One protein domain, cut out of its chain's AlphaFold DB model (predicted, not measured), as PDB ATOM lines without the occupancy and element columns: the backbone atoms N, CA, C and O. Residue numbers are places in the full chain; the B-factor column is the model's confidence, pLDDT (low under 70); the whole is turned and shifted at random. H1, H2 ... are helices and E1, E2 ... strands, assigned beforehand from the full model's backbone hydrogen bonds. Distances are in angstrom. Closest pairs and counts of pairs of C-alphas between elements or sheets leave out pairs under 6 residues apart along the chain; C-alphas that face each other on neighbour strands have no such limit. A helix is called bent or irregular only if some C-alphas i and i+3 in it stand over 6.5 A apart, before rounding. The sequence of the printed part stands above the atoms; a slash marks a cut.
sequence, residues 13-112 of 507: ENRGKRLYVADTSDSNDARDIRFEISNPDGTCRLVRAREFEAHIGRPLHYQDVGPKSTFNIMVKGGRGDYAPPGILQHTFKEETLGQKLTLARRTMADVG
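Overview. This is residues 13 to 112 of the 507 residues of an uncharacterized protein of Sinorhizobium sp. Sb3 (UniProt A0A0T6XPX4). A small twisted sheet of three short strands runs through the middle of this model, with the short helix H1 packed on E1 toward one end and the pair of helices H2 and H3 at the other end, where H2 packs beside the edge strand E3. Long loops, residues 13 to 32 and 56 to 72, make much of the rest. The printed part has 100 residues, with three named helices and three named strands in the order E1, E2, H1, E3, H2, H3; the sheet's order is E2, E1, E3, all antiparallel. The class is mixed, helices and strands, though under half of the printed residues, 43 of the 100, are in named elements. The whole is compact, with a radius of gyration of the C-alphas of 13.9 A and spans of 42 by 37 by 27 A.

Arrangement. Pass the first stretch, residues 13 to 32, and you reach E1, residues 33 to 38, the inner strand of the sheet. A tight link turns it into E2, residues 43 to 47, its antiparallel neighbour at 149 degrees, and the two form a hairpin; look for N 37 and O 45 at 2.8 A, within hydrogen-bond range. On the other side of E1 lies E3, residues 73 to 76, antiparallel to it at 144 degrees, with N 34 and O 74 at 2.8 A. The pairing is staggered: E1 pairs with E3 over residues 33 to 35 and with E2 over residues 35 to 38. The sheet is only just strongly twisted, its C-alphas lying up to 4.4 A off the best plane. H1, residues 49 to 55, is on the sheet at a height of 9.0 A, over E1 and along the strands at 7 degrees to E1 on the local plane; the closest C-alphas of the two are those of Phe 35 and Phe 52, 6.6 A apart. E2, H1 and E3 form a split strand-helix-strand unit, two strands running the same way with E1 between them in the sheet, and its crossover is right-handed. H2, residues 85 to 91, only grazes the sheet; its closest C-alphas to E3 are those of Val 75 and Pro 85, 6.5 A. H3, residues 97 to 110, only grazes the sheet too, with residues 104 to 108. H2 and H3 touch, closest at the C-alphas of Gln 89 and Lys 100, 4.8 A, with a steep tilt of 58 degrees, opposite ways. H1 is apart from both. Every O i to N i+4 pair is within hydrogen-bond range in H1 and H3; in H2 it is 0 of 3, beside 3 of 4 O i to N i+3 pairs.

Along the chain. Find C-alpha 33 at (47.384, 37.487, 11.268), where E1 begins and runs 16.3 A to Ser 38. E2 spans 13.1 A from Thr 43 to Val 47, and H1 spans 9.8 A from Ala 49 to His 55. E3 begins at C-alpha 73 at (49.198, 44.277, 13.100) and spans 10.3 A. H2 spans 10.6 A and is irregular, with C-alphas 86 and 89 lying 7.9 A apart. H3, the longest helix, spans 19.7 A and ends at C-alpha 110 at (38.683, 35.027, 6.341).

Size, cuts and confidence. The two C-alphas farthest apart are those of Gly 57 and Glu 95, 42.5 A. The printed part has no cut. The link from H1 to E3, 17 residues, is long; that from E3 to H2 is short, and in it residues 82 to 83 pair antiparallel with residues 75 to 76 of E3. The mean pLDDT of the printed part is 83.0; look for values under 70 at residues 13 to 16 and 23 to 31.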
ATOM      1  N   GLU A  13      28.811  52.579  18.480       52.41
ATOM      2  CA  GLU A  13      28.102  51.368  18.921       52.41
ATOM      3  C   GLU A  13      28.914  50.067  18.774       52.41
ATOM      4  O   GLU A  13      28.558  49.053  19.378       52.41
ATOM      5  N   ASN A  14      29.960  50.037  17.939       56.88
ATOM      6  CA  ASN A  14      30.856  48.875  17.808       56.88
ATOM      7  C   ASN A  14      32.101  48.975  18.707       56.88
ATOM      8  O   ASN A  14      32.886  48.025  18.788       56.88
ATOM      9  N   ARG A  15      32.289  50.092  19.420       59.19
ATOM     10  CA  ARG A  15      33.380  50.249  20.382       59.19
ATOM     11  C   ARG A  15      33.126  49.354  21.599       59.19
ATOM     12  O   ARG A  15      32.024  49.322  22.130       59.19
ATOM     13  N   GLY A  16      34.135  48.593  22.022       64.62
ATOM     14  CA  GLY A  16      33.992  47.640  23.130       64.62
ATOM     15  C   GLY A  16      33.234  46.342  22.802       64.62
ATOM     16  O   GLY A  16      33.063  45.519  23.694       64.62
ATOM     17  N   LYS A  17      32.839  46.086  21.545       77.56
ATOM     18  CA  LYS A  17      32.408  44.738  21.127       77.56
ATOM     19  C   LYS A  17      33.627  43.831  20.924       77.56
ATOM     20  O   LYS A  17      34.600  44.256  20.289       77.56
ATOM     21  N   ARG A  18      33.566  42.596  21.445       81.56
ATOM     22  CA  ARG A  18      34.592  41.565  21.213       81.56
ATOM     23  C   ARG A  18      34.726  41.314  19.710       81.56
ATOM     24  O   ARG A  18      33.727  41.213  19.003       81.56
ATOM     25  N   LEU A  19      35.963  41.207  19.248       78.94
ATOM     26  CA  LEU A  19      36.310  40.800  17.897       78.94
ATOM     27  C   LEU A  19      36.525  39.283  17.865       78.94
ATOM     28  O   LEU A  19      37.175  38.732  18.752       78.94
ATOM     29  N   TYR A  20      36.000  38.613  16.841       77.06
ATOM     30  CA  TYR A  20      36.289  37.204  16.590       77.06
ATOM     31  C   TYR A  20      37.409  37.105  15.552       77.06
ATOM     32  O   TYR A  20      37.138  37.072  14.358       77.06
ATOM     33  N   VAL A  21      38.664  37.108  16.005       75.00
ATOM     34  CA  VAL A  21      39.815  36.805  15.140       75.00
ATOM     35  C   VAL A  21      39.995  35.290  15.101       75.00
ATOM     36  O   VAL A  21      39.933  34.640  16.145       75.00
ATOM     37  N   ALA A  22      40.211  34.725  13.915       70.50
ATOM     38  CA  ALA A  22      40.549  33.312  13.785       70.50
ATOM     39  C   ALA A  22      41.945  33.052  14.378       70.50
ATOM     40  O   ALA A  22      42.900  33.747  14.025       70.50
ATOM     41  N   ASP A  23      42.082  32.059  15.262       67.75
ATOM     42  CA  ASP A  23      43.404  31.626  15.720       67.75
ATOM     43  C   ASP A  23      44.042  30.770  14.620       67.75
ATOM     44  O   ASP A  23      43.599  29.662  14.324       67.75
ATOM     45  N   THR A  24      45.060  31.318  13.964       65.69
ATOM     46  CA  THR A  24      45.745  30.718  12.808       65.69
ATOM     47  C   THR A  24      46.801  29.693  13.225       65.69
ATOM     48  O   THR A  24      47.699  29.378  12.444       65.69
ATOM     49  N   SER A  25      46.735  29.202  14.470       58.81
ATOM     50  CA  SER A  25      47.705  28.292  15.093       58.81
ATOM     51  C   SER A  25      47.855  26.968  14.353       58.81
ATOM     52  O   SER A  25      48.955  26.423  14.299       58.81
ATOM     53  N   ASP A  26      46.765  26.489  13.755       50.38
ATOM     54  CA  ASP A  26      46.628  25.098  13.323       50.38
ATOM     55  C   ASP A  26      46.753  24.922  11.794       50.38
ATOM     56  O   ASP A  26      46.599  23.806  11.290       50.38
ATOM     57  N   SER A  27      47.037  25.987  11.024       48.94
ATOM     58  CA  SER A  27      47.180  25.896   9.562       48.94
ATOM     59  C   SER A  27      48.348  26.695   8.966       48.94
ATOM     60  O   SER A  27      48.671  27.814   9.364       48.94
ATOM     61  N   ASN A  28      48.955  26.123   7.919       52.34
ATOM     62  CA  ASN A  28      49.994  26.741   7.079       52.34
ATOM     63  C   ASN A  28      49.418  27.775   6.079       52.34
ATOM     64  O   ASN A  28      49.929  27.937   4.969       52.34
ATOM     65  N   ASP A  29      48.310  28.435   6.420       54.50
ATOM     66  CA  ASP A  29      47.484  29.151   5.449       54.50
ATOM     67  C   ASP A  29      48.135  30.404   4.839       54.50
ATOM     68  O   ASP A  29      48.999  31.080   5.411       54.50
ATOM     69  N   ALA A  30      47.607  30.790   3.676       53.84
ATOM     70  CA  ALA A  30      47.861  32.082   3.031       53.84
ATOM     71  C   ALA A  30      47.081  33.244   3.696       53.84
ATOM     72  O   ALA A  30      46.700  34.204   3.027       53.84
ATOM     73  N   ARG A  31      46.756  33.104   4.990       67.81
ATOM     74  CA  ARG A  31      45.762  33.896   5.736       67.81
ATOM     75  C   ARG A  31      46.152  34.019   7.215       67.81
ATOM     76  O   ARG A  31      45.361  33.734   8.102       67.81
ATOM     77  N   ASP A  32      47.408  34.363   7.480       84.81
ATOM     78  CA  ASP A  32      47.920  34.514   8.846       84.81
ATOM     79  C   ASP A  32      47.769  35.967   9.335       84.81
ATOM     80  O   ASP A  32      47.933  36.900   8.542       84.81
ATOM     81  N   ILE A  33      47.482  36.170  10.622       88.44
ATOM     82  CA  ILE A  33      47.384  37.487  11.268       88.44
ATOM     83  C   ILE A  33      48.238  37.511  12.537       88.44
ATOM     84  O   ILE A  33      48.089  36.677  13.431       88.44
ATOM     85  N   ARG A  34      49.148  38.487  12.607       91.62
ATOM     86  CA  ARG A  34      50.130  38.638  13.684       91.62
ATOM     87  C   ARG A  34      50.013  39.997  14.357       91.62
ATOM     88  O   ARG A  34      49.848  41.015  13.686       91.62
ATOM     89  N   PHE A  35      50.155  39.988  15.675       92.00
ATOM     90  CA  PHE A  35      50.122  41.154  16.555       92.00
ATOM     91  C   PHE A  35      51.515  41.362  17.154       92.00
ATOM     92  O   PHE A  35      52.166  40.389  17.545       92.00
ATOM     93  N   GLU A  36      51.992  42.603  17.216       91.94
ATOM     94  CA  GLU A  36      53.304  42.900  17.800       91.94
ATOM     95  C   GLU A  36      53.253  43.005  19.330       91.94
ATOM     96  O   GLU A  36      52.468  43.769  19.892       91.94
ATOM     97  N   ILE A  37      54.167  42.293  19.988       91.12
ATOM     98  CA  ILE A  37      54.592  42.532  21.369       91.12
ATOM     99  C   ILE A  37      56.029  43.056  21.304       91.12
ATOM    100  O   ILE A  37      56.961  42.296  21.030       91.12
ATOM    101  N   SER A  38      56.214  44.360  21.508       87.12
ATOM    102  CA  SER A  38      57.536  44.997  21.513       87.12
ATOM    103  C   SER A  38      58.245  44.775  22.854       87.12
ATOM    104  O   SER A  38      57.645  44.939  23.916       87.12
ATOM    105  N   ASN A  39      59.529  44.417  22.813       82.88
ATOM    106  CA  ASN A  39      60.355  44.176  23.994       82.88
ATOM    107  C   ASN A  39      61.159  45.440  24.377       82.88
ATOM    108  O   ASN A  39      61.483  46.250  23.504       82.88
ATOM    109  N   PRO A  40      61.563  45.609  25.655       74.94
ATOM    110  CA  PRO A  40      62.388  46.746  26.086       74.94
ATOM    111  C   PRO A  40      63.797  46.813  25.469       74.94
ATOM    112  O   PRO A  40      64.458  47.839  25.591       74.94
ATOM    113  N   ASP A  41      64.267  45.736  24.834       75.38
ATOM    114  CA  ASP A  41      65.593  45.626  24.205       75.38
ATOM    115  C   ASP A  41      65.627  46.081  22.730       75.38
ATOM    116  O   ASP A  41      66.660  45.972  22.074       75.38
ATOM    117  N   GLY A  42      64.505  46.579  22.195       72.06
ATOM    118  CA  GLY A  42      64.385  46.985  20.792       72.06
ATOM    119  C   GLY A  42      64.089  45.838  19.816       72.06
ATOM    120  O   GLY A  42      64.023  46.072  18.609       72.06
ATOM    121  N   THR A  43      63.872  44.613  20.303       85.00
ATOM    122  CA  THR A  43      63.271  43.525  19.513       85.00
ATOM    123  C   THR A  43      61.745  43.524  19.647       85.00
ATOM    124  O   THR A  43      61.169  44.219  20.487       85.00
ATOM    125  N   CYS A  44      61.053  42.727  18.837       90.12
ATOM    126  CA  CYS A  44      59.641  42.425  19.065       90.12
ATOM    127  C   CYS A  44      59.284  40.986  18.673       90.12
ATOM    128  O   CYS A  44      59.983  40.338  17.890       90.12
ATOM    129  N   ARG A  45      58.185  40.468  19.227       92.69
ATOM    130  CA  ARG A  45      57.593  39.172  18.862       92.69
ATOM    131  C   ARG A  45      56.281  39.409  18.120       92.69
ATOM    132  O   ARG A  45      55.461  40.212  18.554       92.69
ATOM    133  N   LEU A  46      56.087  38.707  17.009       91.06
ATOM    134  CA  LEU A  46      54.906  38.806  16.150       91.06
ATOM    135  C   LEU A  46      54.057  37.538  16.313       91.06
ATOM    136  O   LEU A  46      54.287  36.497  15.687       91.06
ATOM    137  N   VAL A  47      53.095  37.632  17.228       90.81
ATOM    138  CA  VAL A  47      52.375  36.496  17.819       90.81
ATOM    139  C   VAL A  47      50.968  36.339  17.242       90.81
ATOM    140  O   VAL A  47      50.405  37.279  16.680       90.81
ATOM    141  N   ARG A  48      50.388  35.142  17.376       90.25
ATOM    142  CA  ARG A  48      48.997  34.857  16.979       90.25
ATOM    143  C   ARG A  48      48.000  35.389  18.019       90.25
ATOM    144  O   ARG A  48      48.366  35.669  19.163       90.25
ATOM    145  N   ALA A  49      46.732  35.516  17.624       88.88
ATOM    146  CA  ALA A  49      45.685  36.196  18.396       88.88
ATOM    147  C   ALA A  49      45.570  35.721  19.858       88.88
ATOM    148  O   ALA A  49      45.467  36.548  20.760       88.88
ATOM    149  N   ARG A  50      45.638  34.410  20.113       89.25
ATOM    150  CA  ARG A  50      45.481  33.828  21.457       89.25
ATOM    151  C   ARG A  50      46.638  34.132  22.412       89.25
ATOM    152  O   ARG A  50      46.403  34.358  23.597       89.25
ATOM    153  N   GLU A  51      47.873  34.159  21.914       90.88
ATOM    154  CA  GLU A  51      49.035  34.586  22.707       90.88
ATOM    155  C   GLU A  51      48.964  36.094  22.993       90.88
ATOM    156  O   GLU A  51      49.284  36.536  24.097       90.88
ATOM    157  N   PHE A  52      48.451  36.877  22.038       92.31
ATOM    158  CA  PHE A  52      48.225  38.306  22.226       92.31
ATOM    159  C   PHE A  52      47.121  38.611  23.253       92.31
ATOM    160  O   PHE A  52      47.360  39.408  24.158       92.31
ATOM    161  N   GLU A  53      45.953  37.950  23.178       92.94
ATOM    162  CA  GLU A  53      44.866  38.071  24.175       92.94
ATOM    163  C   GLU A  53      45.372  37.746  25.597       92.94
ATOM    164  O   GLU A  53      45.017  38.434  26.558       92.94
ATOM    165  N   ALA A  54      46.248  36.740  25.731       93.06
ATOM    166  CA  ALA A  54      46.886  36.393  27.000       93.06
ATOM    167  C   ALA A  54      47.872  37.474  27.487       93.06
ATOM    168  O   ALA A  54      47.860  37.811  28.670       93.06
ATOM    169  N   HIS A  55      48.682  38.054  26.592       93.50
ATOM    170  CA  HIS A  55      49.616  39.133  26.927       93.50
ATOM    171  C   HIS A  55      48.903  40.417  27.385       93.50
ATOM    172  O   HIS A  55      49.292  41.005  28.394       93.50
ATOM    173  N   ILE A  56      47.838  40.837  26.691       93.44
ATOM    174  CA  ILE A  56      47.069  42.041  27.060       93.44
ATOM    175  C   ILE A  56      46.048  41.793  28.189       93.44
ATOM    176  O   ILE A  56      45.341  42.719  28.587       93.44
ATOM    177  N   GLY A  57      45.938  40.555  28.685       94.25
ATOM    178  CA  GLY A  57      45.044  40.164  29.780       94.25
ATOM    179  C   GLY A  57      43.546  40.253  29.463       94.25
ATOM    180  O   GLY A  57      42.728  40.286  30.383       94.25
ATOM    181  N   ARG A  58      43.162  40.332  28.181       93.12
ATOM    182  CA  ARG A  58      41.765  40.500  27.744       93.12
ATOM    183  C   ARG A  58      41.541  40.011  26.310       93.12
ATOM    184  O   ARG A  58      42.478  40.012  25.516       93.12
ATOM    185  N   PRO A  59      40.286  39.720  25.925       90.31
ATOM    186  CA  PRO A  59      39.948  39.499  24.529       90.31
ATOM    187  C   PRO A  59      40.252  40.689  23.609       90.31
ATOM    188  O   PRO A  59      40.291  41.844  24.053       90.31
ATOM    189  N   LEU A  60      40.385  40.410  22.313       88.88
ATOM    190  CA  LEU A  60      40.448  41.413  21.248       88.88
ATOM    191  C   LEU A  60      39.077  42.067  21.002       88.88
ATOM    192  O   LEU A  60      38.022  41.454  21.176       88.88
ATOM    193  N   HIS A  61      39.092  43.327  20.573       87.50
ATOM    194  CA  HIS A  61      37.923  44.168  20.312       87.50
ATOM    195  C   HIS A  61      38.080  44.937  18.990       87.50
ATOM    196  O   HIS A  61      39.191  45.195  18.537       87.50
ATOM    197  N   TYR A  62      36.974  45.391  18.389       81.25
ATOM    198  CA  TYR A  62      36.980  46.092  17.084       81.25
ATOM    199  C   TYR A  62      37.875  47.344  17.000       81.25
ATOM    200  O   TYR A  62      38.256  47.762  15.908       81.25
ATOM    201  N   GLN A  63      38.206  47.962  18.135       82.31
ATOM    202  CA  GLN A  63      39.118  49.109  18.200       82.31
ATOM    203  C   GLN A  63      40.600  48.710  18.081       82.31
ATOM    204  O   GLN A  63      41.390  49.490  17.558       82.31
ATOM    205  N   ASP A  64      40.950  47.483  18.482       85.69
ATOM    206  CA  ASP A  64      42.319  46.946  18.508       85.69
ATOM    207  C   ASP A  64      42.862  46.636  17.102       85.69
ATOM    208  O   ASP A  64      44.039  46.349  16.936       85.69
ATOM    209  N   VAL A  65      42.003  46.709  16.085       80.38
ATOM    210  CA  VAL A  65      42.283  46.445  14.660       80.38
ATOM    211  C   VAL A  65      41.862  47.619  13.760       80.38
ATOM    212  O   VAL A  65      41.816  47.500  12.538       80.38
ATOM    213  N   GLY A  66      41.475  48.748  14.362       80.38
ATOM    214  CA  GLY A  66      40.980  49.928  13.655       80.38
ATOM    215  C   GLY A  66      42.041  51.022  13.457       80.38
ATOM    216  O   GLY A  66      43.149  50.907  13.970       80.38
ATOM    217  N   PRO A  67      41.676  52.147  12.805       80.56
ATOM    218  CA  PRO A  67      42.562  53.301  12.605       80.56
ATOM    219  C   PRO A  67      43.200  53.842  13.890       80.56
ATOM    220  O   PRO A  67      44.272  54.422  13.841       80.56
ATOM    221  N   LYS A  68      42.530  53.670  15.035       85.44
ATOM    222  CA  LYS A  68      42.982  54.134  16.355       85.44
ATOM    223  C   LYS A  68      43.559  53.005  17.221       85.44
ATOM    224  O   LYS A  68      43.549  53.125  18.443       85.44
ATOM    225  N   SER A  69      43.991  51.897  16.614       87.19
ATOM    226  CA  SER A  69      44.633  50.809  17.352       87.19
ATOM    227  C   SER A  69      46.001  51.238  17.867       87.19
ATOM    228  O   SER A  69      46.797  51.808  17.129       87.19
ATOM    229  N   THR A  70      46.300  50.923  19.121       89.06
ATOM    230  CA  THR A  70      47.635  51.081  19.717       89.06
ATOM    231  C   THR A  70      48.512  49.841  19.516       89.06
ATOM    232  O   THR A  70      49.488  49.664  20.237       89.06
ATOM    233  N   PHE A  71      48.146  48.951  18.589       90.12
ATOM    234  CA  PHE A  71      48.839  47.692  18.329       90.12
ATOM    235  C   PHE A  71      49.198  47.582  16.850       90.12
ATOM    236  O   PHE A  71      48.341  47.751  15.979       90.12
ATOM    237  N   ASN A  72      50.465  47.283  16.568       89.31
ATOM    238  CA  ASN A  72      50.903  46.991  15.212       89.31
ATOM    239  C   ASN A  72      50.422  45.589  14.808       89.31
ATOM    240  O   ASN A  72      50.565  44.627  15.568       89.31
ATOM    241  N   ILE A  73      49.831  45.492  13.619       90.19
ATOM    242  CA  ILE A  73      49.198  44.277  13.100       90.19
ATOM    243  C   ILE A  73      49.682  44.036  11.680       90.19
ATOM    244  O   ILE A  73      49.607  44.923  10.831       90.19
ATOM    245  N   MET A  74      50.095  42.804  11.404       92.06
ATOM    246  CA  MET A  74      50.434  42.353  10.061       92.06
ATOM    247  C   MET A  74      49.546  41.193   9.629       92.06
ATOM    248  O   MET A  74      49.318  40.252  10.385       92.06
ATOM    249  N   VAL A  75      49.096  41.238   8.380       91.81
ATOM    250  CA  VAL A  75      48.286  40.195   7.746       91.81
ATOM    251  C   VAL A  75      49.028  39.661   6.525       91.81
ATOM    252  O   VAL A  75      49.607  40.427   5.749       91.81
ATOM    253  N   LYS A  76      49.046  38.338   6.371       91.69
ATOM    254  CA  LYS A  76      49.695  37.633   5.262       91.69
ATOM    255  C   LYS A  76      48.860  37.809   3.995       91.69
ATOM    256  O   LYS A  76      47.681  37.463   3.964       91.69
ATOM    257  N   GLY A  77      49.469  38.372   2.961       88.19
ATOM    258  CA  GLY A  77      48.837  38.643   1.676       88.19
ATOM    259  C   GLY A  77      49.067  37.553   0.629       88.19
ATOM    260  O   GLY A  77      49.817  36.602   0.846       88.19
ATOM    261  N   GLY A  78      48.478  37.718  -0.560       81.69
ATOM    262  CA  GLY A  78      48.466  36.688  -1.617       81.69
ATOM    263  C   GLY A  78      49.836  36.268  -2.176       81.69
ATOM    264  O   GLY A  78      49.943  35.229  -2.822       81.69
ATOM    265  N   ARG A  79      50.900  37.043  -1.926       83.56
ATOM    266  CA  ARG A  79      52.295  36.675  -2.246       83.56
ATOM    267  C   ARG A  79      53.022  35.918  -1.125       83.56
ATOM    268  O   ARG A  79      54.166  35.524  -1.332       83.56
ATOM    269  N   GLY A  80      52.423  35.776   0.056       87.12
ATOM    270  CA  GLY A  80      53.118  35.388   1.289       87.12
ATOM    271  C   GLY A  80      53.899  36.531   1.954       87.12
ATOM    272  O   GLY A  80      54.492  36.309   3.005       87.12
ATOM    273  N   ASP A  81      53.885  37.733   1.359       92.12
ATOM    274  CA  ASP A  81      54.343  38.992   1.967       92.12
ATOM    275  C   ASP A  81      53.363  39.421   3.076       92.12
ATOM    276  O   ASP A  81      52.151  39.255   2.919       92.12
ATOM    277  N   TYR A  82      53.861  40.012   4.163       93.81
ATOM    278  CA  TYR A  82      53.037  40.547   5.253       93.81
ATOM    279  C   TYR A  82      52.816  42.057   5.096       93.81
ATOM    280  O   TYR A  82      53.725  42.790   4.704       93.81
ATOM    281  N   ALA A  83      51.617  42.543   5.425       92.25
ATOM    282  CA  ALA A  83      51.297  43.968   5.388       92.25
ATOM    283  C   ALA A  83      50.283  44.383   6.473       92.25
ATOM    284  O   ALA A  83      49.393  43.599   6.810       92.25
ATOM    285  N   PRO A  84      50.356  45.633   6.964       90.56
ATOM    286  CA  PRO A  84      49.272  46.289   7.688       90.56
ATOM    287  C   PRO A  84      47.942  46.231   6.916       90.56
ATOM    288  O   PRO A  84      47.955  46.367   5.686       90.56
ATOM    289  N   PRO A  85      46.782  46.117   7.594       87.69
ATOM    290  CA  PRO A  85      45.475  46.037   6.936       87.69
ATOM    291  C   PRO A  85      45.223  47.137   5.895       87.69
ATOM    292  O   PRO A  85      44.699  46.854   4.823       87.69
ATOM    293  N   GLY A  86      45.665  48.370   6.166       84.00
ATOM    294  CA  GLY A  86      45.493  49.533   5.286       84.00
ATOM    295  C   GLY A  86      46.178  49.468   3.918       84.00
ATOM    296  O   GLY A  86      45.803  50.203   3.003       84.00
ATOM    297  N   ILE A  87      47.186  48.606   3.778       87.56
ATOM    298  CA  ILE A  87      47.991  48.446   2.558       87.56
ATOM    299  C   ILE A  87      48.045  46.996   2.062       87.56
ATOM    300  O   ILE A  87      48.768  46.694   1.110       87.56
ATOM    301  N   LEU A  88      47.247  46.101   2.651       89.19
ATOM    302  CA  LEU A  88      47.213  44.676   2.323       89.19
ATOM    303  C   LEU A  88      46.954  44.423   0.825       89.19
ATOM    304  O   LEU A  88      47.560  43.523   0.243       89.19
ATOM    305  N   GLN A  89      46.169  45.280   0.160       89.12
ATOM    306  CA  GLN A  89      45.944  45.258  -1.292       89.12
ATOM    307  C   GLN A  89      47.238  45.310  -2.130       89.12
ATOM    308  O   GLN A  89      47.280  44.762  -3.227       89.12
ATOM    309  N   HIS A  90      48.323  45.911  -1.633       87.44
ATOM    310  CA  HIS A  90      49.585  46.026  -2.379       87.44
ATOM    311  C   HIS A  90      50.418  44.732  -2.388       87.44
ATOM    312  O   HIS A  90      51.361  44.625  -3.171       87.44
ATOM    313  N   THR A  91      50.052  43.730  -1.581       89.81
ATOM    314  CA  THR A  91      50.668  42.387  -1.599       89.81
ATOM    315  C   THR A  91      50.167  41.499  -2.748       89.81
ATOM    316  O   THR A  91      50.751  40.452  -3.018       89.81
ATOM    317  N   PHE A  92      49.089  41.898  -3.427       88.75
ATOM    318  CA  PHE A  92      48.392  41.104  -4.441       88.75
ATOM    319  C   PHE A  92      48.919  41.388  -5.862       88.75
ATOM    320  O   PHE A  92      49.271  42.524  -6.202       88.75
ATOM    321  N   LYS A  93      49.011  40.345  -6.700       84.25
ATOM    322  CA  LYS A  93      49.664  40.373  -8.031       84.25
ATOM    323  C   LYS A  93      48.753  40.835  -9.169       84.25
ATOM    324  O   LYS A  93      49.259  41.157 -10.236       84.25
ATOM    325  N   GLU A  94      47.453  40.858  -8.924       86.88
ATOM    326  CA  GLU A  94      46.370  41.129  -9.865       86.88
ATOM    327  C   GLU A  94      46.554  42.477 -10.586       86.88
ATOM    328  O   GLU A  94      47.310  43.343 -10.143       86.88
ATOM    329  N   GLU A  95      45.877  42.681 -11.714       78.38
ATOM    330  CA  GLU A  95      46.121  43.868 -12.545       78.38
ATOM    331  C   GLU A  95      45.365  45.101 -12.034       78.38
ATOM    332  O   GLU A  95      45.931  46.193 -11.952       78.38
ATOM    333  N   THR A  96      44.098  44.944 -11.634       86.44
ATOM    334  CA  THR A  96      43.250  46.080 -11.235       86.44
ATOM    335  C   THR A  96      43.232  46.308  -9.724       86.44
ATOM    336  O   THR A  96      43.214  45.369  -8.924       86.44
ATOM    337  N   LEU A  97      43.138  47.576  -9.309       82.06
ATOM    338  CA  LEU A  97      42.965  47.943  -7.897       82.06
ATOM    339  C   LEU A  97      41.687  47.329  -7.289       82.06
ATOM    340  O   LEU A  97      41.707  46.902  -6.139       82.06
ATOM    341  N   GLY A  98      40.604  47.217  -8.069       85.38
ATOM    342  CA  GLY A  98      39.347  46.601  -7.628       85.38
ATOM    343  C   GLY A  98      39.501  45.126  -7.242       85.38
ATOM    344  O   GLY A  98      39.016  44.716  -6.187       85.38
ATOM    345  N   GLN A  99      40.242  44.340  -8.032       88.00
ATOM    346  CA  GLN A  99      40.579  42.952  -7.686       88.00
ATOM    347  C   GLN A  99      41.405  42.883  -6.394       88.00
ATOM    348  O   GLN A  99      41.051  42.129  -5.489       88.00
ATOM    349  N   LYS A 100      42.447  43.716  -6.254       88.69
ATOM    350  CA  LYS A 100      43.303  43.730  -5.050       88.69
ATOM    351  C   LYS A 100      42.544  44.110  -3.782       88.69
ATOM    352  O   LYS A 100      42.735  43.476  -2.749       88.69
ATOM    353  N   LEU A 101      41.665  45.111  -3.856       88.31
ATOM    354  CA  LEU A 101      40.802  45.496  -2.737       88.31
ATOM    355  C   LEU A 101      39.785  44.394  -2.406       88.31
ATOM    356  O   LEU A 101      39.527  44.149  -1.233       88.31
ATOM    357  N   THR A 102      39.248  43.694  -3.410       88.50
ATOM    358  CA  THR A 102      38.338  42.551  -3.202       88.50
ATOM    359  C   THR A 102      39.048  41.397  -2.488       88.50
ATOM    360  O   THR A 102      38.498  40.825  -1.548       88.50
ATOM    361  N   LEU A 103      40.288  41.090  -2.878       88.81
ATOM    362  CA  LEU A 103      41.107  40.062  -2.234       88.81
ATOM    363  C   LEU A 103      41.527  40.466  -0.815       88.81
ATOM    364  O   LEU A 103      41.357  39.667   0.097       88.81
ATOM    365  N   ALA A 104      41.963  41.708  -0.591       88.44
ATOM    366  CA  ALA A 104      42.306  42.197   0.747       88.44
ATOM    367  C   ALA A 104      41.101  42.185   1.711       88.44
ATOM    368  O   ALA A 104      41.227  41.710   2.840       88.44
ATOM    369  N   ARG A 105      39.913  42.611   1.249       87.75
ATOM    370  CA  ARG A 105      38.644  42.471   1.993       87.75
ATOM    371  C   ARG A 105      38.366  41.016   2.363       87.75
ATOM    372  O   ARG A 105      38.017  40.738   3.508       87.75
ATOM    373  N   ARG A 106      38.527  40.100   1.402       87.19
ATOM    374  CA  ARG A 106      38.302  38.667   1.605       87.19
ATOM    375  C   ARG A 106      39.282  38.081   2.622       87.19
ATOM    376  O   ARG A 106      38.824  37.459   3.568       87.19
ATOM    377  N   THR A 107      40.583  38.340   2.488       87.75
ATOM    378  CA  THR A 107      41.612  37.863   3.428       87.75
ATOM    379  C   THR A 107      41.357  38.352   4.852       87.75
ATOM    380  O   THR A 107      41.461  37.563   5.784       87.75
ATOM    381  N   MET A 108      40.958  39.616   5.036       86.81
ATOM    382  CA  MET A 108      40.572  40.132   6.355       86.81
ATOM    383  C   MET A 108      39.336  39.428   6.925       86.81
ATOM    384  O   MET A 108      39.349  39.014   8.081       86.81
ATOM    385  N   ALA A 109      38.289  39.249   6.110       85.19
ATOM    386  CA  ALA A 109      37.080  38.539   6.521       85.19
ATOM    387  C   ALA A 109      37.356  37.060   6.849       85.19
ATOM    388  O   ALA A 109      36.808  36.543   7.819       85.19
ATOM    389  N   ASP A 110      38.243  36.402   6.093       82.25
ATOM    390  CA  ASP A 110      38.683  35.027   6.341       82.25
ATOM    391  C   ASP A 110      39.433  34.888   7.688       82.25
ATOM    392  O   ASP A 110      39.298  33.854   8.337       82.25
ATOM    393  N   VAL A 111      40.181  35.911   8.140       82.38
ATOM    394  CA  VAL A 111      40.798  35.943   9.491       82.38
ATOM    395  C   VAL A 111      39.892  36.558  10.571       82.38
ATOM    396  O   VAL A 111      40.312  36.716  11.717       82.38
ATOM    397  N   GLY A 112      38.647  36.910  10.230       78.94
ATOM    398  CA  GLY A 112      37.656  37.478  11.154       78.94
ATOM    399  C   GLY A 112      37.865  38.954  11.533       78.94
ATOM    400  O   GLY A 112      37.178  39.478  12.411       78.94
TER     401      GLY A 112